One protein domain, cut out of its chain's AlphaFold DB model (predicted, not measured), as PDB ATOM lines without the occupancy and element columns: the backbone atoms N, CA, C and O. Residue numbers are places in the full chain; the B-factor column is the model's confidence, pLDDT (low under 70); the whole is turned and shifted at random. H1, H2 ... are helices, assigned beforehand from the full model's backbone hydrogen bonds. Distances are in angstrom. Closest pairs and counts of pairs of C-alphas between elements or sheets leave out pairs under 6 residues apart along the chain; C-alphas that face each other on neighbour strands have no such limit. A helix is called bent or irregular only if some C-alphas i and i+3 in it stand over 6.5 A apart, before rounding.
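Overview. This is residues 9 to 59 of the 868 residues of the protein "Aminotran_1_2 domain-containing protein" of Trichoderma gamsii (UniProt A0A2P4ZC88). Three helices follow one another end to end in an open chain: H2 and H3 meet near their joined ends as a V, and H1 makes a corner at the other end of H2. The 51 printed residues hold named helices H1, H2, H3 in that order and no named strand: all helix. The whole is loose, radius of gyration of the C-alphas 13.2 A, spans 29 by 28 by 25 A.

Arrangement. Start with H1, residues 9 to 22, close but not clearly touching H2, residues 27 to 40; their closest C-alphas, Phe 21 and Ser 27, are 6.5 A apart. They run opposite ways at a steep tilt of 69 degrees, only just short of about perpendicular. Next, residues 34 to 38 of H2 touch residues 44 to 45 of H3, residues 42 to 59; the closest C-alphas, Tyr 38 and Ser 45, are 6.1 A apart. This helical hairpin runs opposite ways at a steep tilt of 44 degrees. H1 and H3 are apart. Every O i to N i+4 pair is within hydrogen-bond range in H1 and H3, 8 of 10 in H2.

Along the chain. Find C-alpha 9 at (-11.228, -35.689, 1.552), where H1 begins its 19.9 A. H2 measures 20.8 A and is neither bent nor irregular, but only just: C-alphas 37 and 40 are 6.0 A apart. H3 runs 25.6 A to C-alpha 59 at (-5.669, -63.304, -13.744).

Size, cuts and confidence. The farthest C-alphas, Arg 9 and Tyr 58, are 32.5 A apart. The printed part has no cut, and both links are tight. Look for pLDDT under 70 at residues 25, 30 and 35 to 40.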
ATOM      1  N   ARG A   9     -10.880 -34.257   1.489       72.56
ATOM      2  CA  ARG A   9     -11.228 -35.689   1.552       72.56
ATOM      3  C   ARG A   9     -10.285 -36.565   0.732       72.56
ATOM      4  O   ARG A   9      -9.913 -37.641   1.190       72.56
ATOM      5  N   LEU A  10      -9.874 -36.125  -0.457       71.81
ATOM      6  CA  LEU A  10      -8.891 -36.848  -1.270       71.81
ATOM      7  C   LEU A  10      -7.527 -36.912  -0.573       71.81
ATOM      8  O   LEU A  10      -6.885 -37.960  -0.595       71.81
ATOM      9  N   GLY A  11      -7.111 -35.835   0.099       76.56
ATOM     10  CA  GLY A  11      -5.896 -35.808   0.911       76.56
ATOM     11  C   GLY A  11      -5.953 -36.750   2.119       76.56
ATOM     12  O   GLY A  11      -4.976 -37.445   2.403       76.56
ATOM     13  N   GLU A  12      -7.092 -36.823   2.808       77.12
ATOM     14  CA  GLU A  12      -7.312 -37.758   3.919       77.12
ATOM     15  C   GLU A  12      -7.319 -39.216   3.451       77.12
ATOM     16  O   GLU A  12      -6.638 -40.052   4.051       77.12
ATOM     17  N   ILE A  13      -8.003 -39.512   2.343       75.31
ATOM     18  CA  ILE A  13      -8.017 -40.845   1.729       75.31
ATOM     19  C   ILE A  13      -6.598 -41.240   1.307       75.31
ATOM     20  O   ILE A  13      -6.140 -42.320   1.663       75.31
ATOM     21  N   ALA A  14      -5.855 -40.360   0.632       72.88
ATOM     22  CA  ALA A  14      -4.491 -40.651   0.194       72.88
ATOM     23  C   ALA A  14      -3.542 -40.948   1.370       72.88
ATOM     24  O   ALA A  14      -2.754 -41.895   1.303       72.88
ATOM     25  N   ARG A  15      -3.641 -40.198   2.478       75.44
ATOM     26  CA  ARG A  15      -2.847 -40.469   3.692       75.44
ATOM     27  C   ARG A  15      -3.262 -41.770   4.374       75.44
ATOM     28  O   ARG A  15      -2.390 -42.537   4.782       75.44
ATOM     29  N   ALA A  16      -4.563 -42.046   4.467       76.94
ATOM     30  CA  ALA A  16      -5.070 -43.290   5.039       76.94
ATOM     31  C   ALA A  16      -4.589 -44.507   4.232       76.94
ATOM     32  O   ALA A  16      -4.037 -45.450   4.808       76.94
ATOM     33  N   THR A  17      -4.698 -44.444   2.902       75.38
ATOM     34  CA  THR A  17      -4.230 -45.482   1.975       75.38
ATOM     35  C   THR A  17      -2.716 -45.657   2.041       75.38
ATOM     36  O   THR A  17      -2.251 -46.790   2.116       75.38
ATOM     37  N   SER A  18      -1.937 -44.572   2.116       75.56
ATOM     38  CA  SER A  18      -0.481 -44.648   2.301       75.56
ATOM     39  C   SER A  18      -0.101 -45.309   3.629       75.56
ATOM     40  O   SER A  18       0.806 -46.141   3.658       75.56
ATOM     41  N   SER A  19      -0.792 -44.983   4.727       77.06
ATOM     42  CA  SER A  19      -0.503 -45.584   6.038       77.06
ATOM     43  C   SER A  19      -0.828 -47.080   6.068       77.06
ATOM     44  O   SER A  19      -0.100 -47.863   6.669       77.06
ATOM     45  N   ASN A  20      -1.898 -47.492   5.382       77.38
ATOM     46  CA  ASN A  20      -2.282 -48.897   5.282       77.38
ATOM     47  C   ASN A  20      -1.368 -49.663   4.320       77.38
ATOM     48  O   ASN A  20      -1.028 -50.810   4.593       77.38
ATOM     49  N   PHE A  21      -0.897 -49.020   3.249       77.25
ATOM     50  CA  PHE A  21       0.067 -49.607   2.324       77.25
ATOM     51  C   PHE A  21       1.423 -49.861   2.993       77.25
ATOM     52  O   PHE A  21       2.006 -50.921   2.805       77.25
ATOM     53  N   GLN A  22       1.895 -48.951   3.850       76.88
ATOM     54  CA  GLN A  22       3.144 -49.132   4.605       76.88
ATOM     55  C   GLN A  22       3.081 -50.255   5.656       76.88
ATOM     56  O   GLN A  22       4.124 -50.769   6.055       76.88
ATOM     57  N   LYS A  23       1.881 -50.677   6.081       79.31
ATOM     58  CA  LYS A  23       1.693 -51.828   6.985       79.31
ATOM     59  C   LYS A  23       1.800 -53.182   6.270       79.31
ATOM     60  O   LYS A  23       1.945 -54.197   6.946       79.31
ATOM     61  N   LEU A  24       1.732 -53.224   4.933       76.25
ATOM     62  CA  LEU A  24       1.906 -54.462   4.168       76.25
ATOM     63  C   LEU A  24       3.390 -54.882   4.165       76.25
ATOM     64  O   LEU A  24       4.248 -54.074   3.784       76.25
ATOM     65  N   PRO A  25       3.722 -56.128   4.550       68.31
ATOM     66  CA  PRO A  25       5.093 -56.624   4.493       68.31
ATOM     67  C   PRO A  25       5.606 -56.607   3.043       68.31
ATOM     68  O   PRO A  25       4.941 -57.092   2.133       68.31
ATOM     69  N   GLY A  26       6.778 -56.001   2.818       72.25
ATOM     70  CA  GLY A  26       7.373 -55.813   1.483       72.25
ATOM     71  C   GLY A  26       7.040 -54.482   0.787       72.25
ATOM     72  O   GLY A  26       7.671 -54.150  -0.219       72.25
ATOM     73  N   SER A  27       6.137 -53.665   1.344       78.56
ATOM     74  CA  SER A  27       5.735 -52.363   0.777       78.56
ATOM     75  C   SER A  27       6.903 -51.387   0.575       78.56
ATOM     76  O   SER A  27       6.985 -50.730  -0.460       78.56
ATOM     77  N   ALA A  28       7.870 -51.348   1.496       74.94
ATOM     78  CA  ALA A  28       9.065 -50.507   1.381       74.94
ATOM     79  C   ALA A  28       9.946 -50.854   0.162       74.94
ATOM     80  O   ALA A  28      10.604 -49.977  -0.400       74.94
ATOM     81  N   MET A  29       9.949 -52.122  -0.264       72.06
ATOM     82  CA  MET A  29      10.711 -52.585  -1.428       72.06
ATOM     83  C   MET A  29      10.012 -52.173  -2.731       72.06
ATOM     84  O   MET A  29      10.663 -51.661  -3.637       72.06
ATOM     85  N   ILE A  30       8.677 -52.261  -2.766       69.38
ATOM     86  CA  ILE A  30       7.838 -51.789  -3.881       69.38
ATOM     87  C   ILE A  30       7.960 -50.270  -4.058       69.38
ATOM     88  O   ILE A  30       8.149 -49.801  -5.176       69.38
ATOM     89  N   VAL A  31       7.925 -49.492  -2.969       73.50
ATOM     90  CA  VAL A  31       8.099 -48.029  -3.039       73.50
ATOM     91  C   VAL A  31       9.477 -47.669  -3.596       73.50
ATOM     92  O   VAL A  31       9.560 -46.845  -4.502       73.50
ATOM     93  N   ARG A  32      10.555 -48.317  -3.129       72.88
ATOM     94  CA  ARG A  32      11.913 -48.100  -3.666       72.88
ATOM     95  C   ARG A  32      12.046 -48.517  -5.133       72.88
ATOM     96  O   ARG A  32      12.715 -47.825  -5.896       72.88
ATOM     97  N   TYR A  33      11.413 -49.616  -5.537       70.69
ATOM     98  CA  TYR A  33      11.402 -50.064  -6.931       70.69
ATOM     99  C   TYR A  33      10.690 -49.050  -7.838       70.69
ATOM    100  O   TYR A  33      11.251 -48.627  -8.841       70.69
ATOM    101  N   ILE A  34       9.506 -48.570  -7.443       70.12
ATOM    102  CA  ILE A  34       8.761 -47.548  -8.197       70.12
ATOM    103  C   ILE A  34       9.556 -46.237  -8.271       70.12
ATOM    104  O   ILE A  34       9.661 -45.634  -9.336       70.12
ATOM    105  N   GLN A  35      10.164 -45.816  -7.159       69.94
ATOM    106  CA  GLN A  35      10.918 -44.564  -7.080       69.94
ATOM    107  C   GLN A  35      12.221 -44.605  -7.901       69.94
ATOM    108  O   GLN A  35      12.588 -43.596  -8.497       69.94
ATOM    109  N   SER A  36      12.885 -45.764  -7.984       67.69
ATOM    110  CA  SER A  36      14.078 -45.968  -8.827       67.69
ATOM    111  C   SER A  36      13.753 -46.203 -10.308       67.69
ATOM    112  O   SER A  36      14.515 -45.763 -11.168       67.69
ATOM    113  N   SER A  37      12.615 -46.835 -10.620       64.44
ATOM    114  CA  SER A  37      12.120 -47.035 -11.991       64.44
ATOM    115  C   SER A  37      11.700 -45.701 -12.631       64.44
ATOM    116  O   SER A  37      12.127 -45.387 -13.741       64.44
ATOM    117  N   TYR A  38      10.981 -44.847 -11.888       64.38
ATOM    118  CA  TYR A  38      10.497 -43.551 -12.383       64.38
ATOM    119  C   TYR A  38      11.613 -42.521 -12.640       64.38
ATOM    120  O   TYR A  38      11.452 -41.636 -13.475       64.38
ATOM    121  N   GLN A  39      12.751 -42.619 -11.941       64.94
ATOM    122  CA  GLN A  39      13.857 -41.662 -12.087       64.94
ATOM    123  C   GLN A  39      14.638 -41.800 -13.403       64.94
ATOM    124  O   GLN A  39      15.228 -40.814 -13.835       64.94
ATOM    125  N   ASN A  40      14.649 -42.981 -14.035       60.91
ATOM    126  CA  ASN A  40      15.544 -43.263 -15.165       60.91
ATOM    127  C   ASN A  40      14.834 -43.421 -16.521       60.91
ATOM    128  O   ASN A  40      15.461 -43.145 -17.540       60.91
ATOM    129  N   ASP A  41      13.560 -43.835 -16.565       71.25
ATOM    130  CA  ASP A  41      12.784 -43.899 -17.813       71.25
ATOM    131  C   ASP A  41      11.260 -43.942 -17.539       71.25
ATOM    132  O   ASP A  41      10.709 -45.006 -17.229       71.25
ATOM    133  N   PRO A  42      10.541 -42.810 -17.669       73.25
ATOM    134  CA  PRO A  42       9.110 -42.752 -17.378       73.25
ATOM    135  C   PRO A  42       8.259 -43.575 -18.360       73.25
ATOM    136  O   PRO A  42       7.155 -43.998 -18.006       73.25
ATOM    137  N   VAL A  43       8.755 -43.849 -19.574       74.62
ATOM    138  CA  VAL A  43       8.035 -44.654 -20.575       74.62
ATOM    139  C   VAL A  43       8.061 -46.127 -20.179       74.62
ATOM    140  O   VAL A  43       7.044 -46.817 -20.272       74.62
ATOM    141  N   ARG A  44       9.192 -46.603 -19.651       73.62
ATOM    142  CA  ARG A  44       9.327 -47.969 -19.138       73.62
ATOM    143  C   ARG A  44       8.398 -48.235 -17.956       73.62
ATOM    144  O   ARG A  44       7.696 -49.243 -17.965       73.62
ATOM    145  N   SER A  45       8.335 -47.328 -16.978       76.75
ATOM    146  CA  SER A  45       7.433 -47.482 -15.828       76.75
ATOM    147  C   SER A  45       5.955 -47.485 -16.242       76.75
ATOM    148  O   SER A  45       5.155 -48.212 -15.654       76.75
ATOM    149  N   ALA A  46       5.581 -46.725 -17.279       76.31
ATOM    150  CA  ALA A  46       4.227 -46.747 -17.830       76.31
ATOM    151  C   ALA A  46       3.900 -48.089 -18.508       76.31
ATOM    152  O   ALA A  46       2.818 -48.636 -18.294       76.31
ATOM    153  N   ILE A  47       4.836 -48.659 -19.274       79.94
ATOM    154  CA  ILE A  47       4.672 -49.980 -19.900       79.94
ATOM    155  C   ILE A  47       4.589 -51.083 -18.837       79.94
ATOM    156  O   ILE A  47       3.728 -51.954 -18.934       79.94
ATOM    157  N   GLU A  48       5.429 -51.036 -17.800       79.69
ATOM    158  CA  GLU A  48       5.379 -51.983 -16.678       79.69
ATOM    159  C   GLU A  48       4.044 -51.891 -15.925       79.69
ATOM    160  O   GLU A  48       3.440 -52.919 -15.629       79.69
ATOM    161  N   LEU A  49       3.517 -50.683 -15.695       80.44
ATOM    162  CA  LEU A  49       2.191 -50.489 -15.099       80.44
ATOM    163  C   LEU A  49       1.078 -51.071 -15.983       80.44
ATOM    164  O   LEU A  49       0.183 -51.747 -15.478       80.44
ATOM    165  N   VAL A  50       1.138 -50.847 -17.299       82.94
ATOM    166  CA  VAL A  50       0.181 -51.418 -18.259       82.94
ATOM    167  C   VAL A  50       0.269 -52.942 -18.275       82.94
ATOM    168  O   VAL A  50      -0.766 -53.601 -18.283       82.94
ATOM    169  N   LEU A  51       1.473 -53.515 -18.213       80.62
ATOM    170  CA  LEU A  51       1.679 -54.960 -18.133       80.62
ATOM    171  C   LEU A  51       1.160 -55.544 -16.816       80.62
ATOM    172  O   LEU A  51       0.543 -56.603 -16.839       80.62
ATOM    173  N   VAL A  52       1.339 -54.856 -15.686       82.75
ATOM    174  CA  VAL A  52       0.784 -55.276 -14.389       82.75
ATOM    175  C   VAL A  52      -0.742 -55.208 -14.406       82.75
ATOM    176  O   VAL A  52      -1.397 -56.160 -13.992       82.75
ATOM    177  N   LEU A  53      -1.329 -54.133 -14.937       83.88
ATOM    178  CA  LEU A  53      -2.781 -54.020 -15.100       83.88
ATOM    179  C   LEU A  53      -3.326 -55.079 -16.062       83.88
ATOM    180  O   LEU A  53      -4.374 -55.665 -15.796       83.88
ATOM    181  N   PHE A  54      -2.602 -55.371 -17.144       83.25
ATOM    182  CA  PHE A  54      -2.925 -56.454 -18.067       83.25
ATOM    183  C   PHE A  54      -2.828 -57.820 -17.384       83.25
ATOM    184  O   PHE A  54      -3.724 -58.635 -17.554       83.25
ATOM    185  N   PHE A  55      -1.805 -58.058 -16.564       80.88
ATOM    186  CA  PHE A  55      -1.615 -59.308 -15.831       80.88
ATOM    187  C   PHE A  55      -2.690 -59.514 -14.757       80.88
ATOM    188  O   PHE A  55      -3.243 -60.603 -14.647       80.88
ATOM    189  N   ILE A  56      -3.064 -58.458 -14.026       82.69
ATOM    190  CA  ILE A  56      -4.193 -58.475 -13.083       82.69
ATOM    191  C   ILE A  56      -5.502 -58.726 -13.837       82.69
ATOM    192  O   ILE A  56      -6.299 -59.563 -13.420       82.69
ATOM    193  N   ARG A  57      -5.724 -58.053 -14.973       79.94
ATOM    194  CA  ARG A  57      -6.895 -58.293 -15.828       79.94
ATOM    195  C   ARG A  57      -6.915 -59.725 -16.355       79.94
ATOM    196  O   ARG A  57      -7.985 -60.312 -16.374       79.94
ATOM    197  N   TYR A  58      -5.771 -60.274 -16.743       80.62
ATOM    198  CA  TYR A  58      -5.627 -61.641 -17.232       80.62
ATOM    199  C   TYR A  58      -5.921 -62.669 -16.129       80.62
ATOM    200  O   TYR A  58      -6.709 -63.583 -16.342       80.62
ATOM    201  N   LEU A  59      -5.385 -62.471 -14.920       78.12
ATOM    202  CA  LEU A  59      -5.669 -63.304 -13.744       78.12
ATOM    203  C   LEU A  59      -7.132 -63.233 -13.290       78.12
ATOM    204  O   LEU A  59      -7.683 -64.237 -12.853       78.12
TER     205      LEU A  59